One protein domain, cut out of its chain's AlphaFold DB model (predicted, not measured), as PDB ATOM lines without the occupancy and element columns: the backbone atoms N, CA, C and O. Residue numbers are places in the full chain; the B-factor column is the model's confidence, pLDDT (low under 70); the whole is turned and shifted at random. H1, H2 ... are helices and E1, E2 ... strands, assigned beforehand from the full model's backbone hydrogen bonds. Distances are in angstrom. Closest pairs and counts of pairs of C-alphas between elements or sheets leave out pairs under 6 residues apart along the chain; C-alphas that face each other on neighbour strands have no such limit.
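Overview. This is residues 2 to 104 of the 104 residues of an uncharacterized protein of Bacillus cereus (strain Q1) (UniProt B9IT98). A long helix, H3, makes much of the length of a loose, open model: the chain runs out along H1, turns at the small helix H2, comes back along H3, and then returns through H4 to a small two-stranded hairpin, E1 and E2. Contacts between the parts are few, and residues 2 to 10 of H1 and residues 45 to 65, of which 45 to 57 belong to H3, stick out. The printed part has 103 residues, with four named helices followed by two antiparallel strands, and its class is mostly helix. It is loose, with a radius of gyration of the C-alphas of 16.3 A and spans of 46 by 35 by 24 A.

Arrangement. E1, residues 83 to 86, and E2, residues 100 to 103, form an antiparallel hairpin at 140 degrees, with N 84 and O 102 3.0 A apart and N 102 and O 84 3.1 A apart, both within hydrogen-bond range. H3, residues 34 to 57, is only just apart from E2, at 8.1 A. H2, residues 20 to 24, touches H3 with residues 34 to 36 of H3 alone; the closest C-alphas, of Phe 23 and Leu 34, are 5.1 A apart. H1, residues 2 to 15, is near H3, with 5 pairs of C-alphas within 10 A. H4, residues 68 to 76, is apart from H3 and E2. In H1, H2, H3 and H4 every O i to N i+4 pair is within hydrogen-bond range.

Along the chain. H1 begins at C-alpha 2 (300.711, 358.580, 189.560) and is 20.4 A long. H2 is 6.4 A long. H3, 35.5 A long, begins at C-alpha 34 (317.937, 371.987, 177.287). H4 is 12.5 A long, E1 9.4 A and E2 10.0 A; E2 ends at C-alpha 103 (309.289, 370.212, 170.239).

Size, cuts and confidence. The C-alphas farthest apart, of Ser 19 and Thr 63, are 47.5 A apart. The printed part has no cut. The link from E1 to E2 is long, 13 residues. The mean pLDDT of the printed part is 81.3; residues 62 and 86 to 104 are under 70.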
ATOM      1  N   LYS A   2     299.495 359.430 189.637       75.81
ATOM      2  CA  LYS A   2     300.711 358.580 189.560       75.81
ATOM      3  C   LYS A   2     301.576 358.767 188.300       75.81
ATOM      4  O   LYS A   2     302.749 359.068 188.418       75.81
ATOM      5  N   LYS A   3     300.970 358.732 187.105       87.38
ATOM      6  CA  LYS A   3     301.692 358.956 185.836       87.38
ATOM      7  C   LYS A   3     302.384 360.324 185.724       87.38
ATOM      8  O   LYS A   3     303.401 360.430 185.059       87.38
ATOM      9  N   PHE A   4     301.809 361.373 186.316       86.06
ATOM     10  CA  PHE A   4     302.410 362.709 186.301       86.06
ATOM     11  C   PHE A   4     303.595 362.779 187.261       86.06
ATOM     12  O   PHE A   4     304.638 363.294 186.886       86.06
ATOM     13  N   GLU A   5     303.442 362.238 188.470       91.88
ATOM     14  CA  GLU A   5     304.510 362.198 189.474       91.88
ATOM     15  C   GLU A   5     305.704 361.379 188.971       91.88
ATOM     16  O   GLU A   5     306.825 361.867 189.008       91.88
ATOM     17  N   GLU A   6     305.456 360.197 188.398       95.69
ATOM     18  CA  GLU A   6     306.484 359.356 187.767       95.69
ATOM     19  C   GLU A   6     307.232 360.107 186.656       95.69
ATOM     20  O   GLU A   6     308.460 360.079 186.600       95.69
ATOM     21  N   LEU A   7     306.501 360.819 185.790       91.31
ATOM     22  CA  LEU A   7     307.102 361.592 184.706       91.31
ATOM     23  C   LEU A   7     307.900 362.788 185.238       91.31
ATOM     24  O   LEU A   7     309.018 363.022 184.796       91.31
ATOM     25  N   ALA A   8     307.362 363.530 186.204       91.56
ATOM     26  CA  ALA A   8     308.055 364.660 186.811       91.56
ATOM     27  C   ALA A   8     309.353 364.211 187.496       91.56
ATOM     28  O   ALA A   8     310.389 364.843 187.297       91.56
ATOM     29  N   THR A   9     309.320 363.101 188.239       95.12
ATOM     30  CA  THR A   9     310.516 362.502 188.845       95.12
ATOM     31  C   THR A   9     311.544 362.129 187.785       95.12
ATOM     32  O   THR A   9     312.696 362.523 187.924       95.12
ATOM     33  N   TYR A  10     311.133 361.471 186.697       94.69
ATOM     34  CA  TYR A  10     312.038 361.139 185.596       94.69
ATOM     35  C   TYR A  10     312.748 362.381 185.029       94.69
ATOM     36  O   TYR A  10     313.971 362.401 184.931       94.69
ATOM     37  N   TYR A  11     312.012 363.457 184.728       92.25
ATOM     38  CA  TYR A  11     312.617 364.697 184.222       92.25
ATOM     39  C   TYR A  11     313.540 365.374 185.250       92.25
ATOM     40  O   TYR A  11     314.548 365.958 184.867       92.25
ATOM     41  N   ILE A  12     313.229 365.297 186.548       93.50
ATOM     42  CA  ILE A  12     314.112 365.814 187.606       93.50
ATOM     43  C   ILE A  12     315.408 364.996 187.672       93.50
ATOM     44  O   ILE A  12     316.487 365.574 187.739       93.50
ATOM     45  N   GLU A  13     315.324 363.670 187.608       95.56
ATOM     46  CA  GLU A  13     316.497 362.788 187.644       95.56
ATOM     47  C   GLU A  13     317.394 362.949 186.408       95.56
ATOM     48  O   GLU A  13     318.620 362.879 186.520       95.56
ATOM     49  N   GLU A  14     316.820 363.207 185.229       93.00
ATOM     50  CA  GLU A  14     317.611 363.483 184.025       93.00
ATOM     51  C   GLU A  14     318.404 364.798 184.135       93.00
ATOM     52  O   GLU A  14     319.472 364.899 183.531       93.00
ATOM     53  N   LEU A  15     317.958 365.788 184.924       91.12
ATOM     54  CA  LEU A  15     318.707 367.042 185.122       91.12
ATOM     55  C   LEU A  15     320.078 366.814 185.764       91.12
ATOM     56  O   LEU A  15     321.044 367.469 185.375       91.12
ATOM     57  N   GLU A  16     320.183 365.853 186.683       92.88
ATOM     58  CA  GLU A  16     321.429 365.526 187.395       92.88
ATOM     59  C   GLU A  16     322.523 364.969 186.465       92.88
ATOM     60  O   GLU A  16     323.693 364.877 186.838       92.88
ATOM     61  N   ARG A  17     322.169 364.599 185.227       94.12
ATOM     62  CA  ARG A  17     323.100 364.028 184.241       94.12
ATOM     63  C   ARG A  17     323.823 365.075 183.403       94.12
ATOM     64  O   ARG A  17     324.756 364.723 182.678       94.12
ATOM     65  N   TYR A  18     323.411 366.339 183.472       92.75
ATOM     66  CA  TYR A  18     323.961 367.409 182.644       92.75
ATOM     67  C   TYR A  18     324.721 368.431 183.482       92.75
ATOM     68  O   TYR A  18     324.238 368.941 184.489       92.75
ATOM     69  N   SER A  19     325.909 368.808 183.012       95.00
ATOM     70  CA  SER A  19     326.582 370.003 183.519       95.00
ATOM     71  C   SER A  19     325.814 371.272 183.137       95.00
ATOM     72  O   SER A  19     325.091 371.319 182.136       95.00
ATOM     73  N   ILE A  20     326.042 372.349 183.891       92.38
ATOM     74  CA  ILE A  20     325.439 373.654 183.599       92.38
ATOM     75  C   ILE A  20     325.769 374.153 182.179       92.38
ATOM     76  O   ILE A  20     324.920 374.756 181.525       92.38
ATOM     77  N   GLU A  21     326.963 373.851 181.663       95.62
ATOM     78  CA  GLU A  21     327.374 374.231 180.307       95.62
ATOM     79  C   GLU A  21     326.602 373.455 179.236       95.62
ATOM     80  O   GLU A  21     326.107 374.043 178.269       95.62
ATOM     81  N   GLN A  22     326.401 372.148 179.431       94.19
ATOM     82  CA  GLN A  22     325.565 371.343 178.533       94.19
ATOM     83  C   GLN A  22     324.115 371.842 178.530       94.19
ATOM     84  O   GLN A  22     323.494 371.923 177.473       94.19
ATOM     85  N   PHE A  23     323.598 372.271 179.683       90.88
ATOM     86  CA  PHE A  23     322.242 372.808 179.803       90.88
ATOM     87  C   PHE A  23     322.030 374.120 179.026       90.88
ATOM     88  O   PHE A  23     320.930 374.413 178.537       90.88
ATOM     89  N   ARG A  24     323.091 374.921 178.896       90.88
ATOM     90  CA  ARG A  24     323.093 376.215 178.192       90.88
ATOM     91  C   ARG A  24     323.458 376.090 176.716       90.88
ATOM     92  O   ARG A  24     323.161 377.003 175.947       90.88
ATOM     93  N   THR A  25     324.069 374.978 176.316       93.88
ATOM     94  CA  THR A  25     324.480 374.741 174.933       93.88
ATOM     95  C   THR A  25     323.259 374.637 174.024       93.88
ATOM     96  O   THR A  25     322.332 373.868 174.280       93.88
ATOM     97  N   LYS A  26     323.259 375.424 172.946       89.88
ATOM     98  CA  LYS A  26     322.234 375.375 171.902       89.88
ATOM     99  C   LYS A  26     322.745 374.545 170.717       89.88
ATOM    100  O   LYS A  26     323.867 374.808 170.285       89.88
ATOM    101  N   PRO A  27     321.947 373.623 170.150       88.38
ATOM    102  CA  PRO A  27     322.335 372.897 168.936       88.38
ATOM    103  C   PRO A  27     322.537 373.829 167.731       88.38
ATOM    104  O   PRO A  27     323.455 373.647 166.935       88.38
ATOM    105  N   SER A  28     321.721 374.884 167.638       89.00
ATOM    106  CA  SER A  28     321.855 375.953 166.650       89.00
ATOM    107  C   SER A  28     321.286 377.275 167.174       89.00
ATOM    108  O   SER A  28     320.696 377.351 168.254       89.00
ATOM    109  N   SER A  29     321.443 378.355 166.404       83.56
ATOM    110  CA  SER A  29     320.915 379.666 166.804       83.56
ATOM    111  C   SER A  29     319.380 379.717 166.885       83.56
ATOM    112  O   SER A  29     318.856 380.527 167.655       83.56
ATOM    113  N   GLU A  30     318.685 378.839 166.148       81.81
ATOM    114  CA  GLU A  30     317.215 378.770 166.047       81.81
ATOM    115  C   GLU A  30     316.582 377.678 166.925       81.81
ATOM    116  O   GLU A  30     315.363 377.612 167.034       81.81
ATOM    117  N   GLU A  31     317.370 376.811 167.551       82.81
ATOM    118  CA  GLU A  31     316.850 375.749 168.420       82.81
ATOM    119  C   GLU A  31     316.927 376.152 169.887       82.81
ATOM    120  O   GLU A  31     317.561 377.144 170.238       82.81
ATOM    121  N   TRP A  32     316.265 375.412 170.768       86.06
ATOM    122  CA  TRP A  32     316.368 375.623 172.209       86.06
ATOM    123  C   TRP A  32     317.556 374.869 172.807       86.06
ATOM    124  O   TRP A  32     317.883 373.764 172.379       86.06
ATOM    125  N   SER A  33     318.192 375.456 173.825       90.75
ATOM    126  CA  SER A  33     319.004 374.655 174.749       90.75
ATOM    127  C   SER A  33     318.098 373.790 175.630       90.75
ATOM    128  O   SER A  33     316.909 374.092 175.793       90.75
ATOM    129  N   LEU A  34     318.665 372.768 176.280       91.19
ATOM    130  CA  LEU A  34     317.937 371.987 177.287       91.19
ATOM    131  C   LEU A  34     317.339 372.899 178.368       91.19
ATOM    132  O   LEU A  34     316.165 372.774 178.700       91.19
ATOM    133  N   GLY A  35     318.082 373.902 178.836       90.44
ATOM    134  CA  GLY A  35     317.562 374.845 179.824       90.44
ATOM    135  C   GLY A  35     316.398 375.707 179.365       90.44
ATOM    136  O   GLY A  35     315.505 375.998 180.164       90.44
ATOM    137  N   GLN A  36     316.349 376.070 178.084       87.69
ATOM    138  CA  GLN A  36     315.187 376.765 177.531       87.69
ATOM    139  C   GLN A  36     313.968 375.835 177.461       87.69
ATOM    140  O   GLN A  36     312.868 376.273 177.793       87.69
ATOM    141  N   MET A  37     314.166 374.554 177.124       88.31
ATOM    142  CA  MET A  37     313.100 373.545 177.131       88.31
ATOM    143  C   MET A  37     312.519 373.336 178.540       88.31
ATOM    144  O   MET A  37     311.311 373.474 178.722       88.31
ATOM    145  N   TYR A  38     313.353 373.128 179.564       90.56
ATOM    146  CA  TYR A  38     312.879 372.992 180.951       90.56
ATOM    147  C   TYR A  38     312.184 374.259 181.467       90.56
ATOM    148  O   TYR A  38     311.136 374.180 182.107       90.56
ATOM    149  N   SER A  39     312.721 375.441 181.146       88.31
ATOM    150  CA  SER A  39     312.079 376.715 181.500       88.31
ATOM    151  C   SER A  39     310.688 376.840 180.869       88.31
ATOM    152  O   SER A  39     309.752 377.303 181.522       88.31
ATOM    153  N   HIS A  40     310.534 376.388 179.619       84.88
ATOM    154  CA  HIS A  40     309.245 376.345 178.938       84.88
ATOM    155  C   HIS A  40     308.273 375.366 179.609       84.88
ATOM    156  O   HIS A  40     307.127 375.742 179.839       84.88
ATOM    157  N   LEU A  41     308.713 374.159 179.984       86.69
ATOM    158  CA  LEU A  41     307.866 373.189 180.695       86.69
ATOM    159  C   LEU A  41     307.303 373.773 182.001       86.69
ATOM    160  O   LEU A  41     306.105 373.653 182.275       86.69
ATOM    161  N   ILE A  42     308.142 374.461 182.780       87.75
ATOM    162  CA  ILE A  42     307.735 375.109 184.035       87.75
ATOM    163  C   ILE A  42     306.735 376.242 183.763       87.75
ATOM    164  O   ILE A  42     305.666 376.286 184.373       87.75
ATOM    165  N   ALA A  43     307.049 377.140 182.826       86.12
ATOM    166  CA  ALA A  43     306.177 378.264 182.484       86.12
ATOM    167  C   ALA A  43     304.809 377.797 181.958       86.12
ATOM    168  O   ALA A  43     303.768 378.286 182.404       86.12
ATOM    169  N   SER A  44     304.800 376.803 181.067       84.94
ATOM    170  CA  SER A  44     303.582 376.177 180.555       84.94
ATOM    171  C   SER A  44     302.771 375.532 181.676       84.94
ATOM    172  O   SER A  44     301.554 375.693 181.707       84.94
ATOM    173  N   THR A  45     303.417 374.880 182.647       87.12
ATOM    174  CA  THR A  45     302.728 374.307 183.816       87.12
ATOM    175  C   THR A  45     302.004 375.384 184.623       87.12
ATOM    176  O   THR A  45     300.819 375.229 184.918       87.12
ATOM    177  N   TYR A  46     302.662 376.509 184.923       88.62
ATOM    178  CA  TYR A  46     302.011 377.624 185.618       88.62
ATOM    179  C   TYR A  46     300.838 378.208 184.829       88.62
ATOM    180  O   TYR A  46     299.790 378.478 185.413       88.62
ATOM    181  N   MET A  47     300.976 378.346 183.508       86.31
ATOM    182  CA  MET A  47     299.885 378.798 182.640       86.31
ATOM    183  C   MET A  47     298.671 377.855 182.711       86.31
ATOM    184  O   MET A  47     297.537 378.324 182.795       86.31
ATOM    185  N   GLN A  48     298.888 376.536 182.711       88.56
ATOM    186  CA  GLN A  48     297.793 375.567 182.838       88.56
ATOM    187  C   GLN A  48     297.149 375.600 184.231       88.56
ATOM    188  O   GLN A  48     295.927 375.523 184.342       88.56
ATOM    189  N   LEU A  49     297.941 375.751 185.295       91.50
ATOM    190  CA  LEU A  49     297.418 375.883 186.660       91.50
ATOM    191  C   LEU A  49     296.558 377.145 186.824       91.50
ATOM    192  O   LEU A  49     295.490 377.075 187.432       91.50
ATOM    193  N   ASP A  50     296.980 378.271 186.244       91.56
ATOM    194  CA  ASP A  50     296.191 379.507 186.208       91.56
ATOM    195  C   ASP A  50     294.872 379.314 185.442       91.56
ATOM    196  O   ASP A  50     293.806 379.700 185.926       91.56
ATOM    197  N   ALA A  51     294.908 378.630 184.294       89.94
ATOM    198  CA  ALA A  51     293.700 378.299 183.540       89.94
ATOM    199  C   ALA A  51     292.725 377.430 184.359       89.94
ATOM    200  O   ALA A  51     291.528 377.714 184.387       89.94
ATOM    201  N   ILE A  52     293.227 376.417 185.078       91.44
ATOM    202  CA  ILE A  52     292.415 375.574 185.974       91.44
ATOM    203  C   ILE A  52     291.784 376.412 187.092       91.44
ATOM    204  O   ILE A  52     290.597 376.247 187.387       91.44
ATOM    205  N   ALA A  53     292.552 377.317 187.704       93.69
ATOM    206  CA  ALA A  53     292.048 378.203 188.749       93.69
ATOM    207  C   ALA A  53     290.908 379.093 188.227       93.69
ATOM    208  O   ALA A  53     289.845 379.138 188.848       93.69
ATOM    209  N   LYS A  54     291.084 379.706 187.051       91.00
ATOM    210  CA  LYS A  54     290.050 380.521 186.391       91.00
ATOM    211  C   LYS A  54     288.802 379.719 186.052       91.00
ATOM    212  O   LYS A  54     287.700 380.167 186.347       91.00
ATOM    213  N   CYS A  55     288.947 378.502 185.519       90.31
ATOM    214  CA  CYS A  55     287.807 377.624 185.227       90.31
ATOM    215  C   CYS A  55     286.948 377.307 186.460       90.31
ATOM    216  O   CYS A  55     285.770 376.991 186.313       90.31
ATOM    217  N   LYS A  56     287.519 377.372 187.669       92.50
ATOM    218  CA  LYS A  56     286.781 377.146 188.917       92.50
ATOM    219  C   LYS A  56     285.965 378.367 189.354       92.50
ATOM    220  O   LYS A  56     284.959 378.196 190.038       92.50
ATOM    221  N   THR A  57     286.414 379.575 189.028       93.44
ATOM    222  CA  THR A  57     285.862 380.825 189.579       93.44
ATOM    223  C   THR A  57     285.089 381.658 188.566       93.44
ATOM    224  O   THR A  57     284.238 382.452 188.959       93.44
ATOM    225  N   GLU A  58     285.377 381.505 187.277       90.44
ATOM    226  CA  GLU A  58     284.831 382.342 186.215       90.44
ATOM    227  C   GLU A  58     283.779 381.600 185.389       90.44
ATOM    228  O   GLU A  58     283.851 380.390 185.170       90.44
ATOM    229  N   THR A  59     282.794 382.347 184.884       84.94
ATOM    230  CA  THR A  59     281.854 381.813 183.893       84.94
ATOM    231  C   THR A  59     282.519 381.862 182.517       84.94
ATOM    232  O   THR A  59     282.915 382.945 182.082       84.94
ATOM    233  N   PRO A  60     282.648 380.728 181.806       77.12
ATOM    234  CA  PRO A  60     283.305 380.707 180.510       77.12
ATOM    235  C   PRO A  60     282.545 381.569 179.495       77.12
ATOM    236  O   PRO A  60     281.348 381.390 179.281       77.12
ATOM    237  N   SER A  61     283.260 382.474 178.827       72.44
ATOM    238  CA  SER A  61     282.751 383.221 177.677       72.44
ATOM    239  C   SER A  61     283.318 382.615 176.398       72.44
ATOM    240  O   SER A  61     284.482 382.815 176.054       72.44
ATOM    241  N   ALA A  62     282.504 381.830 175.692       68.75
ATOM    242  CA  ALA A  62     282.883 381.202 174.425       68.75
ATOM    243  C   ALA A  62     282.579 382.113 173.222       68.75
ATOM    244  O   ALA A  62     282.037 381.667 172.213       68.75
ATOM    245  N   THR A  63     282.897 383.406 173.321       75.25
ATOM    246  CA  THR A  63     282.717 384.355 172.207       75.25
ATOM    247  C   THR A  63     283.649 384.061 171.032       75.25
ATOM    248  O   THR A  63     283.326 384.406 169.897       75.25
ATOM    249  N   ASN A  64     284.769 383.375 171.278       76.25
ATOM    250  CA  ASN A  64     285.750 383.010 170.260       76.25
ATOM    251  C   ASN A  64     285.678 381.522 169.898       76.25
ATOM    252  O   ASN A  64     285.503 380.655 170.756       76.25
ATOM    253  N   LYS A  65     285.871 381.220 168.611       83.50
ATOM    254  CA  LYS A  65     286.018 379.845 168.112       83.50
ATOM    255  C   LYS A  65     287.477 379.401 168.205       83.50
ATOM    256  O   LYS A  65     288.387 380.222 168.101       83.50
ATOM    257  N   LYS A  66     287.695 378.091 168.362       85.56
ATOM    258  CA  LYS A  66     289.032 377.506 168.190       85.56
ATOM    259  C   LYS A  66     289.511 377.776 166.765       85.56
ATOM    260  O   LYS A  66     288.712 377.784 165.831       85.56
ATOM    261  N   THR A  67     290.814 377.976 166.605       88.69
ATOM    262  CA  THR A  67     291.439 377.946 165.281       88.69
ATOM    263  C   THR A  67     291.352 376.531 164.706       88.69
ATOM    264  O   THR A  67     291.237 375.564 165.462       88.69
ATOM    265  N   ASP A  68     291.478 376.382 163.386       89.19
ATOM    266  CA  ASP A  68     291.464 375.060 162.738       89.19
ATOM    267  C   ASP A  68     292.517 374.111 163.328       89.19
ATOM    268  O   ASP A  68     292.270 372.918 163.502       89.19
ATOM    269  N   MET A  69     293.695 374.644 163.670       83.19
ATOM    270  CA  MET A  69     294.743 373.868 164.332       83.19
ATOM    271  C   MET A  69     294.370 373.522 165.777       83.19
ATOM    272  O   MET A  69     294.553 372.383 166.198       83.19
ATOM    273  N   GLY A  70     293.799 374.473 166.521       87.12
ATOM    274  CA  GLY A  70     293.332 374.233 167.886       87.12
ATOM    275  C   GLY A  70     292.252 373.151 167.956       87.12
ATOM    276  O   GLY A  70     292.272 372.326 168.863       87.12
ATOM    277  N   GLU A  71     291.352 373.098 166.975       92.00
ATOM    278  CA  GLU A  71     290.337 372.045 166.864       92.00
ATOM    279  C   GLU A  71     290.968 370.666 166.603       92.00
ATOM    280  O   GLU A  71     290.555 369.672 167.199       92.00
ATOM    281  N   LYS A  72     291.998 370.597 165.748       89.31
ATOM    282  CA  LYS A  72     292.730 369.349 165.467       89.31
ATOM    283  C   LYS A  72     293.474 368.831 166.696       89.31
ATOM    284  O   LYS A  72     293.304 367.665 167.037       89.31
ATOM    285  N   VAL A  73     294.240 369.689 167.377       89.44
ATOM    286  CA  VAL A  73     294.960 369.336 168.618       89.44
ATOM    287  C   VAL A  73     293.977 368.885 169.698       89.44
ATOM    288  O   VAL A  73     294.191 367.867 170.349       89.44
ATOM    289  N   TYR A  74     292.851 369.589 169.837       89.50
ATOM    290  CA  TYR A  74     291.813 369.223 170.797       89.50
ATOM    291  C   TYR A  74     291.224 367.831 170.522       89.50
ATOM    292  O   TYR A  74     291.084 367.036 171.447       89.50
ATOM    293  N   LYS A  75     290.925 367.507 169.256       92.00
ATOM    294  CA  LYS A  75     290.433 366.173 168.860       92.00
ATOM    295  C   LYS A  75     291.481 365.076 169.016       92.00
ATOM    296  O   LYS A  75     291.120 363.952 169.349       92.00
ATOM    297  N   LEU A  76     292.748 365.392 168.759       90.12
ATOM    298  CA  LEU A  76     293.862 364.460 168.925       90.12
ATOM    299  C   LEU A  76     294.121 364.147 170.408       90.12
ATOM    300  O   LEU A  76     294.622 363.074 170.726       90.12
ATOM    301  N   GLY A  77     293.779 365.074 171.311       89.19
ATOM    302  CA  GLY A  77     294.038 364.946 172.748       89.19
ATOM    303  C   GLY A  77     295.520 365.076 173.115       89.19
ATOM    304  O   GLY A  77     295.893 364.804 174.253       89.19
ATOM    305  N   ALA A  78     296.355 365.481 172.160       84.12
ATOM    306  CA  ALA A  78     297.791 365.656 172.301       84.12
ATOM    307  C   ALA A  78     298.289 366.687 171.283       84.12
ATOM    308  O   ALA A  78     297.652 366.912 170.247       84.12
ATOM    309  N   PHE A  79     299.441 367.292 171.563       82.38
ATOM    310  CA  PHE A  79     300.201 367.951 170.511       82.38
ATOM    311  C   PHE A  79     300.855 366.887 169.614       82.38
ATOM    312  O   PHE A  79     301.193 365.804 170.096       82.38
ATOM    313  N   PRO A  80     300.965 367.138 168.301       83.00
ATOM    314  CA  PRO A  80     301.664 366.228 167.408       83.00
ATOM    315  C   PRO A  80     303.160 366.195 167.745       83.00
ATOM    316  O   PRO A  80     303.755 367.245 167.963       83.00
ATOM    317  N   ASP A  81     303.765 365.008 167.705       84.19
ATOM    318  CA  ASP A  81     305.212 364.814 167.883       84.19
ATOM    319  C   ASP A  81     305.970 365.235 166.610       84.19
ATOM    320  O   ASP A  81     306.418 364.420 165.799       84.19
ATOM    321  N   ILE A  82     305.987 366.542 166.359       80.06
ATOM    322  CA  ILE A  82     306.670 367.186 165.237       80.06
ATOM    323  C   ILE A  82     307.340 368.468 165.726       80.06
ATOM    324  O   ILE A  82     306.887 369.114 166.669       80.06
ATOM    325  N   GLN A  83     308.392 368.896 165.032       73.69
ATOM    326  CA  GLN A  83     308.948 370.224 165.264       73.69
ATOM    327  C   GLN A  83     307.998 371.299 164.734       73.69
ATOM    328  O   GLN A  83     307.596 371.278 163.566       73.69
ATOM    329  N   ILE A  84     307.692 372.284 165.575       75.88
ATOM    330  CA  ILE A  84     306.865 373.430 165.198       75.88
ATOM    331  C   ILE A  84     307.732 374.685 165.221       75.88
ATOM    332  O   ILE A  84     308.310 375.046 166.248       75.88
ATOM    333  N   LYS A  85     307.810 375.382 164.079       75.19
ATOM    334  CA  LYS A  85     308.415 376.715 164.024       75.19
ATOM    335  C   LYS A  85     307.401 377.723 164.534       75.19
ATOM    336  O   LYS A  85     306.419 378.019 163.851       75.19
ATOM    337  N   VAL A  86     307.634 378.253 165.728       68.75
ATOM    338  CA  VAL A  86     306.748 379.273 166.290       68.75
ATOM    339  C   VAL A  86     307.208 380.648 165.793       68.75
ATOM    340  O   VAL A  86     308.400 380.969 165.891       68.75
ATOM    341  N   PRO A  87     306.303 381.466 165.220       66.38
ATOM    342  CA  PRO A  87     306.629 382.836 164.856       66.38
ATOM    343  C   PRO A  87     306.964 383.656 166.106       66.38
ATOM    344  O   PRO A  87     306.560 383.324 167.218       66.38
ATOM    345  N   ASN A  88     307.697 384.752 165.917       63.25
ATOM    346  CA  ASN A  88     308.072 385.652 167.006       63.25
ATOM    347  C   ASN A  88     306.824 386.091 167.790       63.25
ATOM    348  O   ASN A  88     305.945 386.737 167.221       63.25
ATOM    349  N   HIS A  89     306.757 385.778 169.087       53.50
ATOM    350  CA  HIS A  89     305.675 386.237 169.954       53.50
ATOM    351  C   HIS A  89     306.247 386.913 171.206       53.50
ATOM    352  O   HIS A  89     306.957 386.262 171.979       53.50
ATOM    353  N   PRO A  90     305.938 388.198 171.458       43.28
ATOM    354  CA  PRO A  90     306.295 388.843 172.715       43.28
ATOM    355  C   PRO A  90     305.489 388.183 173.842       43.28
ATOM    356  O   PRO A  90     304.268 388.286 173.874       43.28
ATOM    357  N   GLY A  91     306.143 387.424 174.723       44.03
ATOM    358  CA  GLY A  91     305.480 386.778 175.867       44.03
ATOM    359  C   GLY A  91     305.931 385.352 176.176       44.03
ATOM    360  O   GLY A  91     305.701 384.894 177.290       44.03
ATOM    361  N   TYR A  92     306.632 384.670 175.263       48.69
ATOM    362  CA  TYR A  92     307.386 383.478 175.655       48.69
ATOM    363  C   TYR A  92     308.647 383.926 176.391       48.69
ATOM    364  O   TYR A  92     309.489 384.640 175.850       48.69
ATOM    365  N   THR A  93     308.734 383.564 177.666       43.75
ATOM    366  CA  THR A  93     309.805 383.922 178.595       43.75
ATOM    367  C   THR A  93     311.135 383.267 178.215       43.75
ATOM    368  O   THR A  93     311.578 382.287 178.796       43.75
ATOM    369  N   ASN A  94     311.801 383.828 177.215       42.19
ATOM    370  CA  ASN A  94     313.173 384.325 177.269       42.19
ATOM    371  C   ASN A  94     313.413 385.120 175.977       42.19
ATOM    372  O   ASN A  94     312.713 384.943 174.986       42.19
ATOM    373  N   GLN A  95     314.374 386.032 176.013       40.78
ATOM    374  CA  GLN A  95     314.659 387.072 175.020       40.78
ATOM    375  C   GLN A  95     315.159 386.546 173.653       40.78
ATOM    376  O   GLN A  95     316.117 387.074 173.091       40.78
ATOM    377  N   SER A  96     314.548 385.506 173.085       43.38
ATOM    378  CA  SER A  96     314.823 385.099 171.712       43.38
ATOM    379  C   SER A  96     314.097 386.047 170.752       43.38
ATOM    380  O   SER A  96     312.900 385.960 170.505       43.38
ATOM    381  N   THR A  97     314.845 386.993 170.188       39.78
ATOM    382  CA  THR A  97     314.401 387.910 169.124       39.78
ATOM    383  C   THR A  97     314.232 387.217 167.761       39.78
ATOM    384  O   THR A  97     314.133 387.882 166.730       39.78
ATOM    385  N   LYS A  98     314.223 385.878 167.732       51.12
ATOM    386  CA  LYS A  98     314.205 385.047 166.523       51.12
ATOM    387  C   LYS A  98     313.231 383.883 166.684       51.12
ATOM    388  O   LYS A  98     313.138 383.294 167.762       51.12
ATOM    389  N   SER A  99     312.575 383.519 165.582       53.41
ATOM    390  CA  SER A  99     311.691 382.358 165.507       53.41
ATOM    391  C   SER A  99     312.480 381.129 165.922       53.41
ATOM    392  O   SER A  99     313.596 380.950 165.428       53.41
ATOM    393  N   SER A 100     311.914 380.312 166.801       56.84
ATOM    394  CA  SER A 100     312.607 379.140 167.325       56.84
ATOM    395  C   SER A 100     311.827 377.867 167.031       56.84
ATOM    396  O   SER A 100     310.593 377.871 166.997       56.84
ATOM    397  N   TRP A 101     312.568 376.787 166.805       66.81
ATOM    398  CA  TRP A 101     312.014 375.445 166.721       66.81
ATOM    399  C   TRP A 101     311.734 374.931 168.123       66.81
ATOM    400  O   TRP A 101     312.619 374.944 168.983       66.81
ATOM    401  N   ILE A 102     310.497 374.491 168.340       63.75
ATOM    402  CA  ILE A 102     310.078 373.856 169.585       63.75
ATOM    403  C   ILE A 102     309.630 372.431 169.278       63.75
ATOM    404  O   ILE A 102     309.026 372.178 168.231       63.75
ATOM    405  N   TYR A 103     309.932 371.520 170.194       56.31
ATOM    406  CA  TYR A 103     309.289 370.212 170.239       56.31
ATOM    407  C   TYR A 103     308.037 370.346 171.104       56.31
ATOM    408  O   TYR A 103     308.100 370.971 172.168       56.31
ATOM    409  N   THR A 104     306.913 369.826 170.614       55.91
ATOM    410  CA  THR A 104     305.624 369.835 171.320       55.91
ATOM    411  C   THR A 104     305.220 368.462 171.803       55.91
ATOM    412  O   THR A 104     305.590 367.488 171.117       55.91
TER     413      THR A 104